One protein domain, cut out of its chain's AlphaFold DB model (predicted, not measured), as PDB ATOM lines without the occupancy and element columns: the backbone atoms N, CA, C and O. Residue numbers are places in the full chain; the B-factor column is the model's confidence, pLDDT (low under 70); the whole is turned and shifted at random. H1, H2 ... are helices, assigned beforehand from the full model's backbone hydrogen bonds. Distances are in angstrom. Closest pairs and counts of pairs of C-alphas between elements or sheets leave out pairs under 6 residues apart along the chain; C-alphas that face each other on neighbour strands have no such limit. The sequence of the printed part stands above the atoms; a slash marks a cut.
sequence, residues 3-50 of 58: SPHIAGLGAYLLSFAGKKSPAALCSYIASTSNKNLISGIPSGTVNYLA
ATOM      1  N   SER A   3      10.479  -2.188  27.974       97.69
ATOM      2  CA  SER A   3       9.662  -1.090  27.432       97.69
ATOM      3  C   SER A   3      10.021   0.317  27.939       97.69
ATOM      4  O   SER A   3      10.103   1.215  27.100       97.69
ATOM      5  N   PRO A   4      10.296   0.560  29.244       97.94
ATOM      6  CA  PRO A   4      10.673   1.904  29.691       97.94
ATOM      7  C   PRO A   4      12.004   2.401  29.101       97.94
ATOM      8  O   PRO A   4      12.146   3.601  28.889       97.94
ATOM      9  N   HIS A   5      12.946   1.512  28.753       97.75
ATOM     10  CA  HIS A   5      14.187   1.911  28.074       97.75
ATOM     11  C   HIS A   5      13.908   2.434  26.660       97.75
ATOM     12  O   HIS A   5      14.463   3.451  26.254       97.75
ATOM     13  N   ILE A   6      13.004   1.779  25.924       98.19
ATOM     14  CA  ILE A   6      12.595   2.225  24.585       98.19
ATOM     15  C   ILE A   6      11.807   3.536  24.660       98.19
ATOM     16  O   ILE A   6      12.019   4.415  23.828       98.19
ATOM     17  N   ALA A   7      10.947   3.706  25.668       98.06
ATOM     18  CA  ALA A   7      10.233   4.963  25.887       98.06
ATOM     19  C   ALA A   7      11.200   6.127  26.170       98.06
ATOM     20  O   ALA A   7      11.095   7.179  25.537       98.06
ATOM     21  N   GLY A   8      12.181   5.922  27.057       97.94
ATOM     22  CA  GLY A   8      13.230   6.906  27.339       97.94
ATOM     23  C   GLY A   8      14.082   7.232  26.109       97.94
ATOM     24  O   GLY A   8      14.323   8.402  25.819       97.94
ATOM     25  N   LEU A   9      14.461   6.217  25.324       97.62
ATOM     26  CA  LEU A   9      15.168   6.408  24.056       97.62
ATOM     27  C   LEU A   9      14.329   7.214  23.050       97.62
ATOM     28  O   LEU A   9      14.844   8.129  22.412       97.62
ATOM     29  N   GLY A  10      13.034   6.919  22.931       97.62
ATOM     30  CA  GLY A  10      12.116   7.684  22.090       97.62
ATOM     31  C   GLY A  10      12.033   9.152  22.511       97.62
ATOM     32  O   GLY A  10      12.144  10.038  21.664       97.62
ATOM     33  N   ALA A  11      11.918   9.420  23.814       98.00
ATOM     34  CA  ALA A  11      11.912  10.778  24.355       98.00
ATOM     35  C   ALA A  11      13.234  11.522  24.087       98.00
ATOM     36  O   ALA A  11      13.211  12.683  23.667       98.00
ATOM     37  N   TYR A  12      14.375  10.843  24.257       97.38
ATOM     38  CA  TYR A  12      15.696  11.381  23.922       97.38
ATOM     39  C   TYR A  12      15.773  11.780  22.446       97.38
ATOM     40  O   TYR A  12      16.111  12.917  22.129       97.38
ATOM     41  N   LEU A  13      15.391  10.881  21.539       96.75
ATOM     42  CA  LEU A  13      15.476  11.116  20.098       96.75
ATOM     43  C   LEU A  13      14.525  12.212  19.614       96.75
ATOM     44  O   LEU A  13      14.903  12.991  18.743       96.75
ATOM     45  N   LEU A  14      13.315  12.299  20.174       97.50
ATOM     46  CA  LEU A  14      12.376  13.379  19.856       97.50
ATOM     47  C   LEU A  14      12.897  14.745  20.318       97.50
ATOM     48  O   LEU A  14      12.680  15.742  19.632       97.50
ATOM     49  N   SER A  15      13.589  14.779  21.458       96.69
ATOM     50  CA  SER A  15      14.210  15.996  21.990       96.69
ATOM     51  C   SER A  15      15.460  16.393  21.198       96.69
ATOM     52  O   SER A  15      15.658  17.569  20.916       96.69
ATOM     53  N   PHE A  16      16.287  15.418  20.812       94.00
ATOM     54  CA  PHE A  16      17.574  15.644  20.152       94.00
ATOM     55  C   PHE A  16      17.457  15.867  18.637       94.00
ATOM     56  O   PHE A  16      18.028  16.812  18.100       94.00
ATOM     57  N   ALA A  17      16.714  15.008  17.933       90.81
ATOM     58  CA  ALA A  17      16.615  14.996  16.470       90.81
ATOM     59  C   ALA A  17      15.316  15.630  15.934       90.81
ATOM     60  O   ALA A  17      15.041  15.561  14.732       90.81
ATOM     61  N   GLY A  18      14.502  16.213  16.820       93.94
ATOM     62  CA  GLY A  18      13.220  16.828  16.493       93.94
ATOM     63  C   GLY A  18      12.059  15.837  16.347       93.94
ATOM     64  O   GLY A  18      12.214  14.613  16.391       93.94
ATOM     65  N   LYS A  19      10.852  16.391  16.171       94.75
ATOM     66  CA  LYS A  19       9.600  15.622  16.105       94.75
ATOM     67  C   LYS A  19       9.608  14.643  14.927       94.75
ATOM     68  O   LYS A  19       9.946  15.002  13.803       94.75
ATOM     69  N   LYS A  20       9.156  13.416  15.182       95.75
ATOM     70  CA  LYS A  20       8.943  12.362  14.180       95.75
ATOM     71  C   LYS A  20       7.558  11.760  14.377       95.75
ATOM     72  O   LYS A  20       7.044  11.754  15.495       95.75
ATOM     73  N   SER A  21       6.959  11.236  13.308       98.00
ATOM     74  CA  SER A  21       5.764  10.403  13.459       98.00
ATOM     75  C   SER A  21       6.109   9.137  14.262       98.00
ATOM     76  O   SER A  21       7.262   8.693  14.219       98.00
ATOM     77  N   PRO A  22       5.145   8.518  14.965       97.56
ATOM     78  CA  PRO A  22       5.412   7.312  15.748       97.56
ATOM     79  C   PRO A  22       6.048   6.182  14.926       97.56
ATOM     80  O   PRO A  22       7.027   5.578  15.358       97.56
ATOM     81  N   ALA A  23       5.558   5.949  13.703       98.19
ATOM     82  CA  ALA A  23       6.118   4.941  12.804       98.19
ATOM     83  C   ALA A  23       7.572   5.258  12.416       98.19
ATOM     84  O   ALA A  23       8.436   4.390  12.521       98.19
ATOM     85  N   ALA A  24       7.866   6.511  12.046       98.06
ATOM     86  CA  ALA A  24       9.223   6.926  11.694       98.06
ATOM     87  C   ALA A  24      10.187   6.836  12.888       98.06
ATOM     88  O   ALA A  24      11.347   6.469  12.710       98.06
ATOM     89  N   LEU A  25       9.717   7.136  14.103       98.06
ATOM     90  CA  LEU A  25      10.508   6.988  15.324       98.06
ATOM     91  C   LEU A  25      10.846   5.517  15.599       98.06
ATOM     92  O   LEU A  25      12.011   5.204  15.843       98.06
ATOM     93  N   CYS A  26       9.867   4.612  15.504       97.81
ATOM     94  CA  CYS A  26      10.096   3.174  15.670       97.81
ATOM     95  C   CYS A  26      11.083   2.629  14.629       97.81
ATOM     96  O   CYS A  26      12.030   1.929  14.993       97.81
ATOM     97  N   SER A  27      10.910   2.986  13.352       97.81
ATOM     98  CA  SER A  27      11.839   2.591  12.286       97.81
ATOM     99  C   SER A  27      13.249   3.123  12.531       97.81
ATOM    100  O   SER A  27      14.216   2.395  12.326       97.81
ATOM    101  N   TYR A  28      13.379   4.361  13.010       96.88
ATOM    102  CA  TYR A  28      14.679   4.950  13.312       96.88
ATOM    103  C   TYR A  28      15.374   4.244  14.484       96.88
ATOM    104  O   TYR A  28      16.524   3.840  14.340       96.88
ATOM    105  N   ILE A  29      14.668   3.998  15.596       97.81
ATOM    106  CA  ILE A  29      15.196   3.236  16.746       97.81
ATOM    107  C   ILE A  29      15.671   1.842  16.310       97.81
ATOM    108  O   ILE A  29      16.749   1.393  16.701       97.81
ATOM    109  N   ALA A  30      14.882   1.156  15.479       97.62
ATOM    110  CA  ALA A  30      15.264  -0.144  14.941       97.62
ATOM    111  C   ALA A  30      16.460  -0.036  13.984       97.62
ATOM    112  O   ALA A  30      17.301  -0.927  13.965       97.62
ATOM    113  N   SER A  31      16.573   1.037  13.201       96.44
ATOM    114  CA  SER A  31      17.697   1.250  12.283       96.44
ATOM    115  C   SER A  31      19.011   1.494  13.022       96.44
ATOM    116  O   SER A  31      20.042   0.999  12.575       96.44
ATOM    117  N   THR A  32      18.993   2.228  14.137       95.44
ATOM    118  CA  THR A  32      20.208   2.582  14.887       95.44
ATOM    119  C   THR A  32      20.631   1.527  15.903       95.44
ATOM    120  O   THR A  32      21.703   1.650  16.475       95.44
ATOM    121  N   SER A  33      19.824   0.494  16.149       97.81
ATOM    122  CA  SER A  33      20.139  -0.574  17.106       97.81
ATOM    123  C   SER A  33      21.445  -1.307  16.769       97.81
ATOM    124  O   SER A  33      21.700  -1.594  15.595       97.81
ATOM    125  N   ASN A  34      22.158  -1.790  17.784       96.81
ATOM    126  CA  ASN A  34      23.198  -2.795  17.591       96.81
ATOM    127  C   ASN A  34      22.588  -4.107  17.080       96.81
ATOM    128  O   ASN A  34      21.530  -4.540  17.543       96.81
ATOM    129  N   LYS A  35      23.248  -4.736  16.109       95.94
ATOM    130  CA  LYS A  35      22.741  -5.919  15.402       95.94
ATOM    131  C   LYS A  35      23.471  -7.172  15.867       95.94
ATOM    132  O   LYS A  35      24.685  -7.138  16.033       95.94
ATOM    133  N   ASN A  36      22.744  -8.280  15.994       96.00
ATOM    134  CA  ASN A  36      23.306  -9.619  16.201       96.00
ATOM    135  C   ASN A  36      24.115  -9.787  17.501       96.00
ATOM    136  O   ASN A  36      25.057 -10.574  17.540       96.00
ATOM    137  N   LEU A  37      23.751  -9.059  18.564       95.50
ATOM    138  CA  LEU A  37      24.415  -9.155  19.872       95.50
ATOM    139  C   LEU A  37      23.711 -10.097  20.857       95.50
ATOM    140  O   LEU A  37      24.291 -10.461  21.874       95.50
ATOM    141  N   ILE A  38      22.459 -10.475  20.587       95.88
ATOM    142  CA  ILE A  38      21.665 -11.305  21.494       95.88
ATOM    143  C   ILE A  38      21.803 -12.769  21.066       95.88
ATOM    144  O   ILE A  38      21.543 -13.112  19.912       95.88
ATOM    145  N   SER A  39      22.204 -13.641  21.990       96.94
ATOM    146  CA  SER A  39      22.274 -15.091  21.782       96.94
ATOM    147  C   SER A  39      20.990 -15.793  22.245       96.94
ATOM    148  O   SER A  39      20.220 -15.252  23.037       96.94
ATOM    149  N   GLY A  40      20.734 -17.003  21.732       96.88
ATOM    150  CA  GLY A  40      19.608 -17.842  22.169       96.88
ATOM    151  C   GLY A  40      18.215 -17.392  21.707       96.88
ATOM    152  O   GLY A  40      17.222 -17.858  22.261       96.88
ATOM    153  N   ILE A  41      18.110 -16.502  20.712       96.19
ATOM    154  CA  ILE A  41      16.809 -16.050  20.194       96.19
ATOM    155  C   ILE A  41      16.233 -17.023  19.145       96.19
ATOM    156  O   ILE A  41      16.993 -17.566  18.339       96.19
ATOM    157  N   PRO A  42      14.903 -17.235  19.103       97.25
ATOM    158  CA  PRO A  42      14.267 -18.058  18.076       97.25
ATOM    159  C   PRO A  42      14.467 -17.512  16.657       97.25
ATOM    160  O   PRO A  42      14.475 -16.297  16.439       97.25
ATOM    161  N   SER A  43      14.541 -18.418  15.677       94.56
ATOM    162  CA  SER A  43      14.570 -18.053  14.256       94.56
ATOM    163  C   SER A  43      13.357 -17.192  13.882       94.56
ATOM    164  O   SER A  43      12.245 -17.438  14.345       94.56
ATOM    165  N   GLY A  44      13.579 -16.157  13.068       95.81
ATOM    166  CA  GLY A  44      12.557 -15.173  12.691       95.81
ATOM    167  C   GLY A  44      12.375 -14.007  13.673       95.81
ATOM    168  O   GLY A  44      11.691 -13.043  13.336       95.81
ATOM    169  N   THR A  45      13.014 -14.033  14.850       97.12
ATOM    170  CA  THR A  45      13.021 -12.888  15.780       97.12
ATOM    171  C   THR A  45      14.115 -11.891  15.399       97.12
ATOM    172  O   THR A  45      15.260 -12.272  15.158       97.12
ATOM    173  N   VAL A  46      13.791 -10.596  15.374       97.19
ATOM    174  CA  VAL A  46      14.775  -9.539  15.093       97.19
ATOM    175  C   VAL A  46      15.853  -9.469  16.185       97.19
ATOM    176  O   VAL A  46      15.547  -9.328  17.367       97.19
ATOM    177  N   ASN A  47      17.130  -9.531  15.795       97.62
ATOM    178  CA  ASN A  47      18.269  -9.495  16.722       97.62
ATOM    179  C   ASN A  47      18.809  -8.071  16.922       97.62
ATOM    180  O   ASN A  47      19.941  -7.759  16.538       97.62
ATOM    181  N   TYR A  48      17.953  -7.179  17.420       98.00
ATOM    182  CA  TYR A  48      18.225  -5.743  17.520       98.00
ATOM    183  C   TYR A  48      18.256  -5.310  18.987       98.00
ATOM    184  O   TYR A  48      17.247  -5.379  19.687       98.00
ATOM    185  N   LEU A  49      19.412  -4.828  19.438       97.00
ATOM    186  CA  LEU A  49      19.601  -4.265  20.771       97.00
ATOM    187  C   LEU A  49      19.598  -2.736  20.681       97.00
ATOM    188  O   LEU A  49      20.411  -2.153  19.965       97.00
ATOM    189  N   ALA A  50      18.670  -2.089  21.387       97.44
ATOM    190  CA  ALA A  50      18.488  -0.639  21.333       97.44
ATOM    191  C   ALA A  50      19.795   0.129  21.591       97.44
ATOM    192  O   ALA A  50      20.572  -0.222  22.476       97.44
TER     193      ALA A  50
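Overview. This is residues 3 to 50 of the 58 residues of an uncharacterized protein of Candidatus Bathyarchaeota archaeon (UniProt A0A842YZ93). Two helices, H1 then H2, cross nearly at right angles at one end of a rod; from H2 a long loop, residues 33 to 50, runs out and folds back, with residues 40 to 45 sticking out. Residues 34 to 35 pair with 48 to 49, antiparallel, across this loop. The printed part has 48 residues, with two named helices and no named strand, class all helix. It is loose, with a radius of gyration of the C-alphas of 12.1 A, and spans 35 by 17 by 15 A.

Along the chain. H1, residues 3 to 16, is 19.9 A long and begins at C-alpha 3 (9.662, -1.090, 27.432). H2, residues 22 to 32, is 15.6 A long and ends at C-alpha 32 (20.208, 2.582, 14.887).

Arrangement. H1 and H2, joined by a tight link, only just touch, with 3 pairs of C-alphas within 8 A. H1 touches H2 with residues 9 to 10 alone; the closest C-alphas, of Gly 10 and Leu 25, are 7.0 A apart. Their lines are about perpendicular, at 84 degrees. In H1 and H2 every O i to N i+4 pair is within hydrogen-bond range.

Size, cuts and confidence. The C-alphas farthest apart, of Gly 18 and Gly 40, are 35.7 A apart. The printed part has no cut, and no printed residue is under 70 in pLDDT.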